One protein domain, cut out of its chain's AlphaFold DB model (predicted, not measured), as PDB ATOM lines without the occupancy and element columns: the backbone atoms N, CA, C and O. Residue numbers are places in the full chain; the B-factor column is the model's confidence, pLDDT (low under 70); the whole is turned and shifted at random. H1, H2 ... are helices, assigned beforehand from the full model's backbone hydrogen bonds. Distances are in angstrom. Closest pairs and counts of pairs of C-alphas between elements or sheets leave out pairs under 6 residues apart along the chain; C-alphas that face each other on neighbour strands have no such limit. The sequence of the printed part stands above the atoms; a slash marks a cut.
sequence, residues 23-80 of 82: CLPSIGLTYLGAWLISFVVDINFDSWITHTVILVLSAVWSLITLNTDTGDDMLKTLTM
ATOM      1  N   CYS A  23      78.551  73.644  85.793       88.56
ATOM      2  CA  CYS A  23      78.702  72.287  86.318       88.56
ATOM      3  C   CYS A  23      79.868  72.129  87.309       88.56
ATOM      4  O   CYS A  23      79.941  71.103  87.974       88.56
ATOM      5  N   LEU A  24      80.778  73.099  87.465       89.31
ATOM      6  CA  LEU A  24      81.947  72.944  88.348       89.31
ATOM      7  C   LEU A  24      81.602  72.530  89.794       89.31
ATOM      8  O   LEU A  24      82.258  71.621  90.311       89.31
ATOM      9  N   PRO A  25      80.576  73.109  90.456       88.75
ATOM     10  CA  PRO A  25      80.194  72.681  91.798       88.75
ATOM     11  C   PRO A  25      79.674  71.241  91.827       88.75
ATOM     12  O   PRO A  25      80.029  70.484  92.731       88.75
ATOM     13  N   SER A  26      78.870  70.836  90.835       91.38
ATOM     14  CA  SER A  26      78.352  69.466  90.777       91.38
ATOM     15  C   SER A  26      79.473  68.471  90.503       91.38
ATOM     16  O   SER A  26      79.505  67.443  91.168       91.38
ATOM     17  N   ILE A  27      80.442  68.811  89.644       92.75
ATOM     18  CA  ILE A  27      81.662  68.024  89.400       92.75
ATOM     19  C   ILE A  27      82.395  67.759  90.711       92.75
ATOM     20  O   ILE A  27      82.641  66.595  91.039       92.75
ATOM     21  N   GLY A  28      82.673  68.805  91.492       91.94
ATOM     22  CA  GLY A  28      83.320  68.671  92.798       91.94
ATOM     23  C   GLY A  28      82.556  67.742  93.748       91.94
ATOM     24  O   GLY A  28      83.155  66.848  94.344       91.94
ATOM     25  N   LEU A  29      81.232  67.894  93.843       93.25
ATOM     26  CA  LEU A  29      80.389  67.050  94.700       93.25
ATOM     27  C   LEU A  29      80.340  65.592  94.235       93.25
ATOM     28  O   LEU A  29      80.411  64.685  95.060       93.25
ATOM     29  N   THR A  30      80.263  65.340  92.930       94.19
ATOM     30  CA  THR A  30      80.299  63.973  92.392       94.19
ATOM     31  C   THR A  30      81.664  63.313  92.564       94.19
ATOM     32  O   THR A  30      81.709  62.125  92.871       94.19
ATOM     33  N   TYR A  31      82.772  64.059  92.453       94.50
ATOM     34  CA  TYR A  31      84.104  63.547  92.801       94.50
ATOM     35  C   TYR A  31      84.203  63.213  94.284       94.50
ATOM     36  O   TYR A  31      84.713  62.152  94.633       94.50
ATOM     37  N   LEU A  32      83.687  64.086  95.153       95.50
ATOM     38  CA  LEU A  32      83.648  63.831  96.588       95.50
ATOM     39  C   LEU A  32      82.815  62.581  96.903       95.50
ATOM     40  O   LEU A  32      83.249  61.738  97.680       95.50
ATOM     41  N   GLY A  33      81.655  62.423  96.262       94.75
ATOM     42  CA  GLY A  33      80.822  61.228  96.380       94.75
ATOM     43  C   GLY A  33      81.539  59.961  95.914       94.75
ATOM     44  O   GLY A  33      81.545  58.966  96.634       94.75
ATOM     45  N   ALA A  34      82.201  59.999  94.754       94.31
ATOM     46  CA  ALA A  34      83.004  58.881  94.261       94.31
ATOM     47  C   ALA A  34      84.155  58.543  95.222       94.31
ATOM     48  O   ALA A  34      84.387  57.374  95.517       94.31
ATOM     49  N   TRP A  35      84.837  59.554  95.763       95.81
ATOM     50  CA  TRP A  35      85.879  59.370  96.773       95.81
ATOM     51  C   TRP A  35      85.331  58.714  98.047       95.81
ATOM     52  O   TRP A  35      85.922  57.760  98.542       95.81
ATOM     53  N   LEU A  36      84.161  59.131  98.534       96.38
ATOM     54  CA  LEU A  36      83.514  58.481  99.679       96.38
ATOM     55  C   LEU A  36      83.136  57.020  99.386       96.38
ATOM     56  O   LEU A  36      83.335  56.153 100.235       96.38
ATOM     57  N   ILE A  37      82.625  56.722  98.189       95.00
ATOM     58  CA  ILE A  37      82.295  55.346  97.779       95.00
ATOM     59  C   ILE A  37      83.567  54.492  97.670       95.00
ATOM     60  O   ILE A  37      83.513  53.288  97.935       95.00
ATOM     61  N   SER A  38      84.715  55.106  97.366       94.88
ATOM     62  CA  SER A  38      85.990  54.391  97.240       94.88
ATOM     63  C   SER A  38      86.477  53.728  98.538       94.88
ATOM     64  O   SER A  38      87.309  52.829  98.499       94.88
ATOM     65  N   PHE A  39      85.907  54.094  99.695       94.38
ATOM     66  CA  PHE A  39      86.151  53.384 100.956       94.38
ATOM     67  C   PHE A  39      85.516  51.987 101.018       94.38
ATOM     68  O   PHE A  39      85.885  51.190 101.878       94.38
ATOM     69  N   VAL A  40      84.548  51.694 100.144       96.56
ATOM     70  CA  VAL A  40      83.778  50.438 100.141       96.56
ATOM     71  C   VAL A  40      83.928  49.680  98.818       96.56
ATOM     72  O   VAL A  40      83.816  48.456  98.797       96.56
ATOM     73  N   VAL A  41      84.188  50.385  97.714       94.38
ATOM     74  CA  VAL A  41      84.320  49.824  96.361       94.38
ATOM     75  C   VAL A  41      85.636  50.284  95.744       94.38
ATOM     76  O   VAL A  41      85.998  51.446  95.876       94.38
ATOM     77  N   ASP A  42      86.334  49.405  95.028       94.12
ATOM     78  CA  ASP A  42      87.556  49.790  94.320       94.12
ATOM     79  C   ASP A  42      87.224  50.678  93.105       94.12
ATOM     80  O   ASP A  42      86.531  50.257  92.173       94.12
ATOM     81  N   ILE A  43      87.683  51.931  93.138       93.19
ATOM     82  CA  ILE A  43      87.462  52.928  92.088       93.19
ATOM     83  C   ILE A  43      88.817  53.412  91.586       93.19
ATOM     84  O   ILE A  43      89.583  54.047  92.309       93.19
ATOM     85  N   ASN A  44      89.078  53.181  90.301       95.62
ATOM     86  CA  ASN A  44      90.286  53.669  89.648       95.62
ATOM     87  C   ASN A  44      90.125  55.139  89.221       95.62
ATOM     88  O   ASN A  44      89.514  55.425  88.186       95.62
ATOM     89  N   PHE A  45      90.695  56.065  89.993       94.06
ATOM     90  CA  PHE A  45      90.675  57.498  89.688       94.06
ATOM     91  C   PHE A  45      91.635  57.926  88.573       94.06
ATOM     92  O   PHE A  45      91.476  59.035  88.087       94.06
ATOM     93  N   ASP A  46      92.555  57.076  88.117       95.69
ATOM     94  CA  ASP A  46      93.417  57.383  86.963       95.69
ATOM     95  C   ASP A  46      92.726  57.059  85.623       95.69
ATOM     96  O   ASP A  46      93.212  57.393  84.541       95.69
ATOM     97  N   SER A  47      91.575  56.379  85.672       95.25
ATOM     98  CA  SER A  47      90.832  55.977  84.482       95.25
ATOM     99  C   SER A  47      90.022  57.132  83.894       95.25
ATOM    100  O   SER A  47      89.153  57.715  84.546       95.25
ATOM    101  N   TRP A  48      90.197  57.368  82.590       94.62
ATOM    102  CA  TRP A  48      89.377  58.311  81.823       94.62
ATOM    103  C   TRP A  48      87.876  57.973  81.878       94.62
ATOM    104  O   TRP A  48      87.034  58.871  81.785       94.62
ATOM    105  N   ILE A  49      87.529  56.692  82.065       94.38
ATOM    106  CA  ILE A  49      86.138  56.235  82.192       94.38
ATOM    107  C   ILE A  49      85.531  56.789  83.481       94.38
ATOM    108  O   ILE A  49      84.434  57.339  83.440       94.38
ATOM    109  N   THR A  50      86.255  56.718  84.601       94.50
ATOM    110  CA  THR A  50      85.811  57.256  85.896       94.50
ATOM    111  C   THR A  50      85.512  58.747  85.786       94.50
ATOM    112  O   THR A  50      84.443  59.199  86.187       94.50
ATOM    113  N   HIS A  51      86.408  59.509  85.159       94.50
ATOM    114  CA  HIS A  51      86.200  60.939  84.921       94.50
ATOM    115  C   HIS A  51      84.997  61.214  84.018       94.50
ATOM    116  O   HIS A  51      84.199  62.098  84.309       94.50
ATOM    117  N   THR A  52      84.828  60.431  82.951       94.25
ATOM    118  CA  THR A  52      83.690  60.571  82.033       94.25
ATOM    119  C   THR A  52      82.365  60.313  82.747       94.25
ATOM    120  O   THR A  52      81.431  61.097  82.606       94.25
ATOM    121  N   VAL A  53      82.290  59.249  83.552       94.00
ATOM    122  CA  VAL A  53      81.102  58.928  84.354       94.00
ATOM    123  C   VAL A  53      80.799  60.054  85.333       94.00
ATOM    124  O   VAL A  53      79.650  60.487  85.411       94.00
ATOM    125  N   ILE A  54      81.817  60.571  86.026       94.50
ATOM    126  CA  ILE A  54      81.652  61.706  86.934       94.50
ATOM    127  C   ILE A  54      81.078  62.904  86.175       94.50
ATOM    128  O   ILE A  54      80.011  63.369  86.550       94.50
ATOM    129  N   LEU A  55      81.697  63.334  85.071       92.62
ATOM    130  CA  LEU A  55      81.234  64.480  84.278       92.62
ATOM    131  C   LEU A  55      79.784  64.330  83.800       92.62
ATOM    132  O   LEU A  55      79.021  65.296  83.841       92.62
ATOM    133  N   VAL A  56      79.384  63.128  83.371       93.69
ATOM    134  CA  VAL A  56      78.001  62.849  82.958       93.69
ATOM    135  C   VAL A  56      77.046  62.972  84.143       93.69
ATOM    136  O   VAL A  56      76.017  63.637  84.022       93.69
ATOM    137  N   LEU A  57      77.381  62.387  85.295       93.56
ATOM    138  CA  LEU A  57      76.565  62.501  86.506       93.56
ATOM    139  C   LEU A  57      76.448  63.956  86.972       93.56
ATOM    140  O   LEU A  57      75.353  64.397  87.317       93.56
ATOM    141  N   SER A  58      77.539  64.720  86.920       92.31
ATOM    142  CA  SER A  58      77.551  66.147  87.249       92.31
ATOM    143  C   SER A  58      76.644  66.946  86.317       92.31
ATOM    144  O   SER A  58      75.842  67.754  86.783       92.31
ATOM    145  N   ALA A  59      76.722  66.697  85.006       89.94
ATOM    146  CA  ALA A  59      75.890  67.371  84.016       89.94
ATOM    147  C   ALA A  59      74.402  67.053  84.217       89.94
ATOM    148  O   ALA A  59      73.574  67.965  84.222       89.94
ATOM    149  N   VAL A  60      74.055  65.781  84.441       91.12
ATOM    150  CA  VAL A  60      72.675  65.356  84.726       91.12
ATOM    151  C   VAL A  60      72.164  66.008  86.009       91.12
ATOM    152  O   VAL A  60      71.074  66.576  86.012       91.12
ATOM    153  N   TRP A  61      72.957  65.996  87.081       89.69
ATOM    154  CA  TRP A  61      72.594  66.638  88.343       89.69
ATOM    155  C   TRP A  61      72.364  68.143  88.175       89.69
ATOM    156  O   TRP A  61      71.370  68.688  88.659       89.69
ATOM    157  N   SER A  62      73.262  68.821  87.463       88.31
ATOM    158  CA  SER A  62      73.148  70.246  87.154       88.31
ATOM    159  C   SER A  62      71.870  70.553  86.371       88.31
ATOM    160  O   SER A  62      71.173  71.504  86.712       88.31
ATOM    161  N   LEU A  63      71.508  69.730  85.383       86.69
ATOM    162  CA  LEU A  63      70.254  69.880  84.634       86.69
ATOM    163  C   LEU A  63      69.016  69.661  85.508       86.69
ATOM    164  O   LEU A  63      68.064  70.430  85.411       86.69
ATOM    165  N   ILE A  64      69.031  68.647  86.379       86.50
ATOM    166  CA  ILE A  64      67.936  68.403  87.330       86.50
ATOM    167  C   ILE A  64      67.775  69.601  88.264       86.50
ATOM    168  O   ILE A  64      66.660  70.062  88.472       86.50
ATOM    169  N   THR A  65      68.880  70.141  88.781       83.75
ATOM    170  CA  THR A  65      68.866  71.294  89.694       83.75
ATOM    171  C   THR A  65      68.234  72.518  89.032       83.75
ATOM    172  O   THR A  65      67.434  73.207  89.660       83.75
ATOM    173  N   LEU A  66      68.529  72.755  87.751       81.19
ATOM    174  CA  LEU A  66      67.909  73.826  86.967       81.19
ATOM    175  C   LEU A  66      66.405  73.630  86.742       81.19
ATOM    176  O   LEU A  66      65.703  74.602  86.492       81.19
ATOM    177  N   ASN A  67      65.910  72.398  86.845       84.00
ATOM    178  CA  ASN A  67      64.500  72.050  86.682       84.00
ATOM    179  C   ASN A  67      63.745  71.973  88.024       84.00
ATOM    180  O   ASN A  67      62.755  71.256  88.150       84.00
ATOM    181  N   THR A  68      64.241  72.667  89.049       84.50
ATOM    182  CA  THR A  68      63.561  72.827  90.341       84.50
ATOM    183  C   THR A  68      63.108  74.271  90.519       84.50
ATOM    184  O   THR A  68      63.722  75.173  89.953       84.50
ATOM    185  N   ASP A  69      62.096  74.505  91.360       80.94
ATOM    186  CA  ASP A  69      61.628  75.862  91.685       80.94
ATOM    187  C   ASP A  69      62.768  76.737  92.238       80.94
ATOM    188  O   ASP A  69      62.917  77.901  91.876       80.94
ATOM    189  N   THR A  70      63.652  76.150  93.054       79.19
ATOM    190  CA  THR A  70      64.856  76.824  93.560       79.19
ATOM    191  C   THR A  70      65.846  77.150  92.445       79.19
ATOM    192  O   THR A  70      66.457  78.217  92.459       79.19
ATOM    193  N   GLY A  71      66.009  76.246  91.476       72.44
ATOM    194  CA  GLY A  71      66.842  76.462  90.296       72.44
ATOM    195  C   GLY A  71      66.330  77.600  89.419       72.44
ATOM    196  O   GLY A  71      67.130  78.432  88.993       72.44
ATOM    197  N   ASP A  72      65.016  77.674  89.206       75.88
ATOM    198  CA  ASP A  72      64.364  78.750  88.451       75.88
ATOM    199  C   ASP A  72      64.535  80.112  89.144       75.88
ATOM    200  O   ASP A  72      64.971  81.078  88.515       75.88
ATOM    201  N   ASP A  73      64.319  80.184  90.460       78.56
ATOM    202  CA  ASP A  73      64.545  81.407  91.243       78.56
ATOM    203  C   ASP A  73      66.019  81.844  91.250       78.56
ATOM    204  O   ASP A  73      66.330  83.038  91.137       78.56
ATOM    205  N   MET A  74      66.956  80.892  91.314       73.44
ATOM    206  CA  MET A  74      68.386  81.174  91.160       73.44
ATOM    207  C   MET A  74      68.690  81.757  89.777       73.44
ATOM    208  O   MET A  74      69.444  82.726  89.664       73.44
ATOM    209  N   LEU A  75      68.095  81.198  88.721       73.94
ATOM    210  CA  LEU A  75      68.319  81.643  87.349       73.94
ATOM    211  C   LEU A  75      67.738  83.037  87.106       73.94
ATOM    212  O   LEU A  75      68.393  83.881  86.494       73.94
ATOM    213  N   LYS A  76      66.545  83.312  87.634       74.75
ATOM    214  CA  LYS A  76      65.919  84.642  87.645       74.75
ATOM    215  C   LYS A  76      66.791  85.669  88.361       74.75
ATOM    216  O   LYS A  76      67.076  86.733  87.808       74.75
ATOM    217  N   THR A  77      67.319  85.307  89.531       75.88
ATOM    218  CA  THR A  77      68.241  86.149  90.309       75.88
ATOM    219  C   THR A  77      69.522  86.460  89.527       75.88
ATOM    220  O   THR A  77      69.925  87.618  89.437       75.88
ATOM    221  N   LEU A  78      70.136  85.452  88.900       66.56
ATOM    222  CA  LEU A  78      71.367  85.603  88.113       66.56
ATOM    223  C   LEU A  78      71.157  86.365  86.798       66.56
ATOM    224  O   LEU A  78      72.063  87.051  86.330       66.56
ATOM    225  N   THR A  79      69.971  86.263  86.197       74.19
ATOM    226  CA  THR A  79      69.630  86.953  84.941       74.19
ATOM    227  C   THR A  79      68.982  88.321  85.155       74.19
ATOM    228  O   THR A  79      68.645  88.989  84.177       74.19
ATOM    229  N   MET A  80      68.814  88.756  86.411       70.38
ATOM    230  CA  MET A  80      68.109  89.984  86.807       70.38
ATOM    231  C   MET A  80      66.691  90.100  86.218       70.38
ATOM    232  O   MET A  80      66.122  91.193  86.157       70.38
TER     233      MET A  80
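What this domain is: This is residues 23 to 80 of the 82 residues of an uncharacterized protein of Pseudidiomarina marina (UniProt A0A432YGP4). Two helices, H1 and H2, make a lopsided V: the start of H1 meets the middle of H2, and they spread apart toward the link that joins them, where residues 36 to 42 stick out. Past the other end of H2 the shorter H3 turns off at about a right angle. The 58 printed residues, all helix by class with no named strand, form a loose rod of 44 by 20 by 14 A, with a radius of gyration of the C-alphas of 14.1 A.

How they stand to each other: H1, residues 24 to 37, touches H2, residues 48 to 66, at a steep tilt of 57 degrees, opposite ways; the closest C-alphas, of Ser 26 and Ser 58, are 4.9 A apart. H2 touches H1 with residues 54 to 62 alone. H3, residues 69 to 79, only just touches H2, with 3 pairs of C-alphas within 8 A, only at the corner by their tight link; the closest C-alphas, of Thr 65 and Gly 71, are 5.6 A apart. H2 touches H3 with residues 65 to 66 alone. Their lines stand about perpendicular, at 89 degrees. H1 and H3 are apart. In H1, H2 and H3 every O i to N i+4 pair is within hydrogen-bond range.

Where its parts are: H1 begins at C-alpha 24 (81.947, 72.944, 88.348) and is 20.0 A long. H2 is 27.0 A long. H3, 15.2 A, ends at C-alpha 79 (69.630, 86.953, 84.941).

The domain as a whole: The C-alphas farthest apart, of Asp 42 and Met 80, are 45.3 A apart. The printed part has no cut and no long link. Residue 78 is under pLDDT 70.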